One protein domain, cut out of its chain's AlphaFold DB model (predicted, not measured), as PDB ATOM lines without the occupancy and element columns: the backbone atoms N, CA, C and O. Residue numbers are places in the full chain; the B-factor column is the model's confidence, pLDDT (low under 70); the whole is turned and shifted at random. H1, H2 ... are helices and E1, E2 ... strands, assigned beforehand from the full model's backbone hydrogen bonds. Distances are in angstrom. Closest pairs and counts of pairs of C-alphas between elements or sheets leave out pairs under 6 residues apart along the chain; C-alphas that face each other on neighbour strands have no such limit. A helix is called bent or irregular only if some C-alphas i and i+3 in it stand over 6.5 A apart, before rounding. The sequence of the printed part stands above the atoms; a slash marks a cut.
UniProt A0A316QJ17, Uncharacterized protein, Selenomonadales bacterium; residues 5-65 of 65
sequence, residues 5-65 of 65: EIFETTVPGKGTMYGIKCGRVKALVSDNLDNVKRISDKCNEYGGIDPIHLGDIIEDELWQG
ATOM      1  N   GLU A   5     -52.623 -27.339  -2.194       95.38
ATOM      2  CA  GLU A   5     -51.729 -28.049  -3.102       95.38
ATOM      3  C   GLU A   5     -50.289 -27.896  -2.624       95.38
ATOM      4  O   GLU A   5     -49.876 -26.814  -2.192       95.38
ATOM      5  N   ILE A   6     -49.513 -28.968  -2.745       96.69
ATOM      6  CA  ILE A   6     -48.078 -28.927  -2.483       96.69
ATOM      7  C   ILE A   6     -47.380 -28.336  -3.704       96.69
ATOM      8  O   ILE A   6     -47.676 -28.694  -4.843       96.69
ATOM      9  N   PHE A   7     -46.423 -27.448  -3.467       96.38
ATOM     10  CA  PHE A   7     -45.492 -26.996  -4.488       96.38
ATOM     11  C   PHE A   7     -44.058 -27.277  -4.047       96.38
ATOM     12  O   PHE A   7     -43.722 -27.199  -2.866       96.38
ATOM     13  N   GLU A   8     -43.208 -27.550  -5.027       97.00
ATOM     14  CA  GLU A   8     -41.767 -27.676  -4.854       97.00
ATOM     15  C   GLU A   8     -41.080 -26.389  -5.326       97.00
ATOM     16  O   GLU A   8     -41.522 -25.732  -6.276       97.00
ATOM     17  N   THR A   9     -40.006 -25.988  -4.652       95.44
ATOM     18  CA  THR A   9     -39.142 -24.899  -5.104       95.44
ATOM     19  C   THR A   9     -37.705 -25.109  -4.644       95.44
ATOM     20  O   THR A   9     -37.451 -25.735  -3.620       95.44
ATOM     21  N   THR A  10     -36.750 -24.557  -5.383       95.44
ATOM     22  CA  THR A  10     -35.338 -24.587  -4.997       95.44
ATOM     23  C   THR A  10     -34.975 -23.278  -4.312       95.44
ATOM     24  O   THR A  10     -35.118 -22.201  -4.893       95.44
ATOM     25  N   VAL A  11     -34.476 -23.366  -3.082       93.12
ATOM     26  CA  VAL A  11     -34.012 -22.210  -2.312       93.12
ATOM     27  C   VAL A  11     -32.479 -22.183  -2.324       93.12
ATOM     28  O   VAL A  11     -31.849 -23.152  -1.881       93.12
ATOM     29  N   PRO A  12     -31.846 -21.091  -2.801       93.56
ATOM     30  CA  PRO A  12     -30.392 -20.962  -2.794       93.56
ATOM     31  C   PRO A  12     -29.805 -21.198  -1.397       93.56
ATOM     32  O   PRO A  12     -30.254 -20.609  -0.417       93.56
ATOM     33  N   GLY A  13     -28.817 -22.090  -1.306       91.75
ATOM     34  CA  GLY A  13     -28.156 -22.450  -0.047       91.75
ATOM     35  C   GLY A  13     -28.934 -23.403   0.871       91.75
ATOM     36  O   GLY A  13     -28.365 -23.842   1.865       91.75
ATOM     37  N   LYS A  14     -30.190 -23.753   0.554       86.25
ATOM     38  CA  LYS A  14     -30.995 -24.734   1.313       86.25
ATOM     39  C   LYS A  14     -31.390 -25.972   0.506       86.25
ATOM     40  O   LYS A  14     -31.680 -27.002   1.094       86.25
ATOM     41  N   GLY A  15     -31.362 -25.891  -0.825       92.62
ATOM     42  CA  GLY A  15     -31.751 -26.997  -1.700       92.62
ATOM     43  C   GLY A  15     -33.253 -27.015  -1.982       92.62
ATOM     44  O   GLY A  15     -33.895 -25.960  -2.028       92.62
ATOM     45  N   THR A  16     -33.800 -28.200  -2.240       95.62
ATOM     46  CA  THR A  16     -35.225 -28.380  -2.537       95.62
ATOM     47  C   THR A  16     -36.059 -28.209  -1.273       95.62
ATOM     48  O   THR A  16     -35.797 -28.834  -0.253       95.62
ATOM     49  N   MET A  17     -37.074 -27.356  -1.358       96.06
ATOM     50  CA  MET A  17     -38.023 -27.068  -0.293       96.06
ATOM     51  C   MET A  17     -39.445 -27.270  -0.811       96.06
ATOM     52  O   MET A  17     -39.765 -26.943  -1.957       96.06
ATOM     53  N   TYR A  18     -40.315 -27.732   0.074       96.81
ATOM     54  CA  TYR A  18     -41.726 -27.953  -0.186       96.81
ATOM     55  C   TYR A  18     -42.569 -26.943   0.583       96.81
ATOM     56  O   TYR A  18     -42.241 -26.504   1.692       96.81
ATOM     57  N   GLY A  19     -43.681 -26.550  -0.018       95.50
ATOM     58  CA  GLY A  19     -44.637 -25.664   0.613       95.50
ATOM     59  C   GLY A  19     -46.060 -25.960   0.187       95.50
ATOM     60  O   GLY A  19     -46.305 -26.786  -0.688       95.50
ATOM     61  N   ILE A  20     -46.999 -25.263   0.814       96.06
ATOM     62  CA  ILE A  20     -48.433 -25.448   0.611       96.06
ATOM     63  C   ILE A  20     -49.035 -24.158   0.070       96.06
ATOM     64  O   ILE A  20     -48.728 -23.054   0.530       96.06
ATOM     65  N   LYS A  21     -49.894 -24.296  -0.935       94.88
ATOM     66  CA  LYS A  21     -50.672 -23.213  -1.524       94.88
ATOM     67  C   LYS A  21     -52.157 -23.506  -1.350       94.88
ATOM     68  O   LYS A  21     -52.639 -24.507  -1.863       94.88
ATOM     69  N   CYS A  22     -52.884 -22.597  -0.709       93.12
ATOM     70  CA  CYS A  22     -54.336 -22.668  -0.545       93.12
ATOM     71  C   CYS A  22     -54.954 -21.374  -1.085       93.12
ATOM     72  O   CYS A  22     -54.781 -20.292  -0.517       93.12
ATOM     73  N   GLY A  23     -55.648 -21.450  -2.222       89.12
ATOM     74  CA  GLY A  23     -56.188 -20.262  -2.891       89.12
ATOM     75  C   GLY A  23     -55.090 -19.249  -3.255       89.12
ATOM     76  O   GLY A  23     -54.260 -19.511  -4.129       89.12
ATOM     77  N   ARG A  24     -55.102 -18.076  -2.604       88.56
ATOM     78  CA  ARG A  24     -54.103 -17.003  -2.802       88.56
ATOM     79  C   ARG A  24     -52.926 -17.061  -1.823       88.56
ATOM     80  O   ARG A  24     -51.939 -16.368  -2.051       88.56
ATOM     81  N   VAL A  25     -53.021 -17.853  -0.758       90.94
ATOM     82  CA  VAL A  25     -51.972 -17.958   0.263       90.94
ATOM     83  C   VAL A  25     -50.995 -19.055  -0.137       90.94
ATOM     84  O   VAL A  25     -51.395 -20.110  -0.632       90.94
ATOM     85  N   LYS A  26     -49.704 -18.790   0.059       93.00
ATOM     86  CA  LYS A  26     -48.605 -19.707  -0.231       93.00
ATOM     87  C   LYS A  26     -47.596 -19.632   0.911       93.00
ATOM     88  O   LYS A  26     -47.130 -18.540   1.222       93.00
ATOM     89  N   ALA A  27     -47.244 -20.773   1.493       93.12
ATOM     90  CA  ALA A  27     -46.278 -20.875   2.583       93.12
ATOM     91  C   ALA A  27     -45.212 -21.927   2.258       93.12
ATOM     92  O   ALA A  27     -45.534 -23.019   1.794       93.12
ATOM     93  N   LEU A  28     -43.941 -21.590   2.480       94.00
ATOM     94  CA  LEU A  28     -42.835 -22.550   2.492       94.00
ATOM     95  C   LEU A  28     -42.826 -23.256   3.847       94.00
ATOM     96  O   LEU A  28     -42.901 -22.575   4.865       94.00
ATOM     97  N   VAL A  29     -42.745 -24.587   3.854       92.00
ATOM     98  CA  VAL A  29     -42.963 -25.389   5.066       92.00
ATOM     99  C   VAL A  29     -41.691 -26.122   5.482       92.00
ATOM    100  O   VAL A  29     -41.149 -25.845   6.546       92.00
ATOM    101  N   SER A  30     -41.190 -27.043   4.658       92.25
ATOM    102  CA  SER A  30     -40.070 -27.921   5.026       92.25
ATOM    103  C   SER A  30     -39.395 -28.510   3.785       92.25
ATOM    104  O   SER A  30     -39.990 -28.576   2.714       92.25
ATOM    105  N   ASP A  31     -38.147 -28.936   3.929       92.81
ATOM    106  CA  ASP A  31     -37.412 -29.791   2.992       92.81
ATOM    107  C   ASP A  31     -37.869 -31.264   3.031       92.81
ATOM    108  O   ASP A  31     -37.576 -32.025   2.111       92.81
ATOM    109  N   ASN A  32     -38.640 -31.671   4.044       93.69
ATOM    110  CA  ASN A  32     -39.219 -33.006   4.141       93.69
ATOM    111  C   ASN A  32     -40.621 -33.056   3.510       93.69
ATOM    112  O   ASN A  32     -41.606 -32.595   4.093       93.69
ATOM    113  N   LEU A  33     -40.715 -33.676   2.334       93.50
ATOM    114  CA  LEU A  33     -41.967 -33.828   1.592       93.50
ATOM    115  C   LEU A  33     -43.064 -34.550   2.390       93.50
ATOM    116  O   LEU A  33     -44.232 -34.190   2.258       93.50
ATOM    117  N   ASP A  34     -42.732 -35.545   3.211       93.44
ATOM    118  CA  ASP A  34     -43.747 -36.324   3.927       93.44
ATOM    119  C   ASP A  34     -44.400 -35.514   5.055       93.44
ATOM    120  O   ASP A  34     -45.614 -35.608   5.251       93.44
ATOM    121  N   ASN A  35     -43.647 -34.613   5.699       91.25
ATOM    122  CA  ASN A  35     -44.216 -33.636   6.631       91.25
ATOM    123  C   ASN A  35     -45.201 -32.704   5.911       91.25
ATOM    124  O   ASN A  35     -46.314 -32.476   6.380       91.25
ATOM    125  N   VAL A  36     -44.816 -32.198   4.736       94.19
ATOM    126  CA  VAL A  36     -45.669 -31.293   3.952       94.19
ATOM    127  C   VAL A  36     -46.918 -32.004   3.415       94.19
ATOM    128  O   VAL A  36     -47.987 -31.396   3.383       94.19
ATOM    129  N   LYS A  37     -46.827 -33.293   3.062       94.50
ATOM    130  CA  LYS A  37     -47.992 -34.118   2.702       94.50
ATOM    131  C   LYS A  37     -48.977 -34.245   3.853       94.50
ATOM    132  O   LYS A  37     -50.148 -33.956   3.644       94.50
ATOM    133  N   ARG A  38     -48.512 -34.581   5.060       93.31
ATOM    134  CA  ARG A  38     -49.381 -34.705   6.241       93.31
ATOM    135  C   ARG A  38     -50.159 -33.417   6.512       93.31
ATOM    136  O   ARG A  38     -51.372 -33.454   6.701       93.31
ATOM    137  N   ILE A  39     -49.475 -32.273   6.448       92.94
ATOM    138  CA  ILE A  39     -50.098 -30.954   6.624       92.94
ATOM    139  C   ILE A  39     -51.103 -30.679   5.494       92.94
ATOM    140  O   ILE A  39     -52.220 -30.236   5.750       92.94
ATOM    141  N   SER A  40     -50.740 -30.969   4.240       94.19
ATOM    142  CA  SER A  40     -51.631 -30.802   3.089       94.19
ATOM    143  C   SER A  40     -52.889 -31.669   3.197       94.19
ATOM    144  O   SER A  40     -53.977 -31.198   2.868       94.19
ATOM    145  N   ASP A  41     -52.772 -32.908   3.667       93.88
ATOM    146  CA  ASP A  41     -53.909 -33.810   3.859       93.88
ATOM    147  C   ASP A  41     -54.845 -33.284   4.954       93.88
ATOM    148  O   ASP A  41     -56.050 -33.186   4.719       93.88
ATOM    149  N   LYS A  42     -54.301 -32.813   6.086       91.44
ATOM    150  CA  LYS A  42     -55.070 -32.167   7.167       91.44
ATOM    151  C   LYS A  42     -55.805 -30.917   6.674       91.44
ATOM    152  O   LYS A  42     -56.995 -30.743   6.927       91.44
ATOM    153  N   CYS A  43     -55.145 -30.085   5.867       92.56
ATOM    154  CA  CYS A  43     -55.778 -28.933   5.221       92.56
ATOM    155  C   CYS A  43     -56.904 -29.317   4.237       92.56
ATOM    156  O   CYS A  43     -57.704 -28.466   3.855       92.56
ATOM    157  N   ASN A  44     -56.969 -30.569   3.781       92.56
ATOM    158  CA  ASN A  44     -57.952 -31.036   2.806       92.56
ATOM    159  C   ASN A  44     -58.989 -32.015   3.392       92.56
ATOM    160  O   ASN A  44     -59.920 -32.377   2.670       92.56
ATOM    161  N   GLU A  45     -58.886 -32.388   4.674       88.25
ATOM    162  CA  GLU A  45     -59.700 -33.412   5.355       88.25
ATOM    163  C   GLU A  45     -61.219 -33.169   5.227       88.25
ATOM    164  O   GLU A  45     -62.001 -34.112   5.123       88.25
ATOM    165  N   TYR A  46     -61.632 -31.901   5.098       86.38
ATOM    166  CA  TYR A  46     -63.032 -31.482   4.924       86.38
ATOM    167  C   TYR A  46     -63.299 -30.735   3.604       86.38
ATOM    168  O   TYR A  46     -64.221 -29.925   3.495       86.38
ATOM    169  N   GLY A  47     -62.495 -31.003   2.571       86.00
ATOM    170  CA  GLY A  47     -62.627 -30.383   1.245       86.00
ATOM    171  C   GLY A  47     -61.871 -29.060   1.079       86.00
ATOM    172  O   GLY A  47     -62.010 -28.406   0.040       86.00
ATOM    173  N   GLY A  48     -61.059 -28.686   2.068       89.62
ATOM    174  CA  GLY A  48     -60.203 -27.503   2.066       89.62
ATOM    175  C   GLY A  48     -60.328 -26.689   3.353       89.62
ATOM    176  O   GLY A  48     -61.158 -26.981   4.209       89.62
ATOM    177  N   ILE A  49     -59.559 -25.607   3.445       91.50
ATOM    178  CA  ILE A  49     -59.588 -24.661   4.574       91.50
ATOM    179  C   ILE A  49     -59.884 -23.238   4.102       91.50
ATOM    180  O   ILE A  49     -59.818 -22.927   2.906       91.50
ATOM    181  N   ASP A  50     -60.227 -22.350   5.031       91.38
ATOM    182  CA  ASP A  50     -60.015 -20.925   4.784       91.38
ATOM    183  C   ASP A  50     -58.496 -20.649   4.788       91.38
ATOM    184  O   ASP A  50     -57.826 -21.037   5.749       91.38
ATOM    185  N   PRO A  51     -57.921 -20.024   3.743       87.94
ATOM    186  CA  PRO A  51     -56.487 -19.776   3.652       87.94
ATOM    187  C   PRO A  51     -55.898 -18.986   4.827       87.94
ATOM    188  O   PRO A  51     -54.690 -19.073   5.037       87.94
ATOM    189  N   ILE A  52     -56.715 -18.240   5.584       88.81
ATOM    190  CA  ILE A  52     -56.263 -17.550   6.802       88.81
ATOM    191  C   ILE A  52     -55.758 -18.525   7.877       88.81
ATOM    192  O   ILE A  52     -54.837 -18.181   8.606       88.81
ATOM    193  N   HIS A  53     -56.283 -19.754   7.912       90.31
ATOM    194  CA  HIS A  53     -55.911 -20.787   8.888       90.31
ATOM    195  C   HIS A  53     -54.709 -21.637   8.464       90.31
ATOM    196  O   HIS A  53     -54.301 -22.536   9.196       90.31
ATOM    197  N   LEU A  54     -54.124 -21.390   7.283       90.31
ATOM    198  CA  LEU A  54     -52.988 -22.183   6.808       90.31
ATOM    199  C   LEU A  54     -51.772 -22.051   7.739       90.31
ATOM    200  O   LEU A  54     -51.092 -23.042   7.983       90.31
ATOM    201  N   GLY A  55     -51.505 -20.843   8.245       88.94
ATOM    202  CA  GLY A  55     -50.406 -20.600   9.183       88.94
ATOM    203  C   GLY A  55     -50.583 -21.394  10.475       88.94
ATOM    204  O   GLY A  55     -49.695 -22.159  10.833       88.94
ATOM    205  N   ASP A  56     -51.769 -21.294  11.083       90.44
ATOM    206  CA  ASP A  56     -52.111 -21.980  12.334       90.44
ATOM    207  C   ASP A  56     -51.904 -23.502  12.230       90.44
ATOM    208  O   ASP A  56     -51.331 -24.123  13.121       90.44
ATOM    209  N   ILE A  57     -52.328 -24.115  11.115       88.62
ATOM    210  CA  ILE A  57     -52.187 -25.564  10.895       88.62
ATOM    211  C   ILE A  57     -50.719 -25.963  10.701       88.62
ATOM    212  O   ILE A  57     -50.302 -27.007  11.198       88.62
ATOM    213  N   ILE A  58     -49.931 -25.160   9.975       90.44
ATOM    214  CA  ILE A  58     -48.498 -25.422   9.784       90.44
ATOM    215  C   ILE A  58     -47.761 -25.341  11.126       90.44
ATOM    216  O   ILE A  58     -46.953 -26.217  11.421       90.44
ATOM    217  N   GLU A  59     -48.028 -24.307  11.926       88.12
ATOM    218  CA  GLU A  59     -47.399 -24.128  13.238       88.12
ATOM    219  C   GLU A  59     -47.755 -25.274  14.193       88.12
ATOM    220  O   GLU A  59     -46.858 -25.860  14.799       88.12
ATOM    221  N   ASP A  60     -49.035 -25.653  14.256       87.25
ATOM    222  CA  ASP A  60     -49.522 -26.772  15.068       87.25
ATOM    223  C   ASP A  60     -48.833 -28.099  14.702       87.25
ATOM    224  O   ASP A  60     -48.318 -28.809  15.563       87.25
ATOM    225  N   GLU A  61     -48.746 -28.416  13.409       83.81
ATOM    226  CA  GLU A  61     -48.167 -29.674  12.926       83.81
ATOM    227  C   GLU A  61     -46.644 -29.761  13.071       83.81
ATOM    228  O   GLU A  61     -46.104 -30.863  13.198       83.81
ATOM    229  N   LEU A  62     -45.946 -28.624  13.027       81.31
ATOM    230  CA  LEU A  62     -44.494 -28.568  13.200       81.31
ATOM    231  C   LEU A  62     -44.077 -28.554  14.676       81.31
ATOM    232  O   LEU A  62     -42.983 -29.014  14.983       81.31
ATOM    233  N   TRP A  63     -44.918 -28.056  15.589       74.38
ATOM    234  CA  TRP A  63     -44.653 -28.109  17.032       74.38
ATOM    235  C   TRP A  63     -45.006 -29.440  17.690       74.38
ATOM    236  O   TRP A  63     -44.460 -29.755  18.746       74.38
ATOM    237  N   GLN A  64     -45.893 -30.227  17.087       59.81
ATOM    238  CA  GLN A  64     -46.231 -31.567  17.570       59.81
ATOM    239  C   GLN A  64     -45.303 -32.676  17.027       59.81
ATOM    240  O   GLN A  64     -45.507 -33.846  17.355       59.81
ATOM    241  N   GLY A  65     -44.324 -32.327  16.180       52.50
ATOM    242  CA  GLY A  65     -43.400 -33.247  15.501       52.50
ATOM    243  C   GLY A  65     -42.056 -33.442  16.191       52.50
ATOM    244  O   GLY A  65     -41.542 -32.477  16.796       52.50
TER     245      GLY A  65
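AT A GLANCE: This is residues 5 to 65 of the 65 residues of an uncharacterized protein of Selenomonadales bacterium (UniProt A0A316QJ17). A strongly twisted sheet of three strands has two helices packed over one face, H1 over E2 and H2 over E3, in two layers. The strands come first, as a meander, each the antiparallel neighbour of the one before, in order E1, E2, E3; H1 and H2 follow. The 61 printed residues are mixed in class and compact, with radius of gyration of the C-alphas 11.1 A and spans of 35 by 26 by 16 A.

HOW THE PARTS SIT: E1, residues 5 to 11, and E2, residues 15 to 22, form a hairpin, with N 7 and O 19 2.9 A apart. E2 and E3, residues 25 to 30, form another, with N 20 and O 27 2.9 A apart. H1, residues 33 to 44, is on the sheet, along E2, at a height of 8.7 A; its closest C-alphas to E2 are Leu 33 and Tyr 18, 6.1 A. H2, residues 51 to 63, is on the same face at 10.0 A, over E3 and only just not over E2, on which 2 of its C-alphas fall; the closest C-alphas of E3 and H2 are Val 25 and Pro 51, 5.9 A. H1, with residues 39 to 43 alone, touches H2 at a steep tilt of 45 degrees, opposite ways; the closest C-alphas are Ile 39 and Ile 58, 6.6 A. In H1 every O i to N i+4 pair is within hydrogen-bond range, in H2 7 of 9; H2 is irregular, with C-alphas 52 and 55 7.0 A apart.

IN THESE COORDINATES: E1, 18.7 A long, begins at C-alpha 5 (-51.729, -28.049, -3.102). E2 measures 23.0 A. H2, 19.7 A, ends at C-alpha 63 (-44.653, -28.109, 17.032).

THE WHOLE: The C-alphas farthest apart, Gly 13 and Tyr 46, are 36.4 A apart. The printed part has no cut and no long link; residues 64 to 65 have pLDDT under 70.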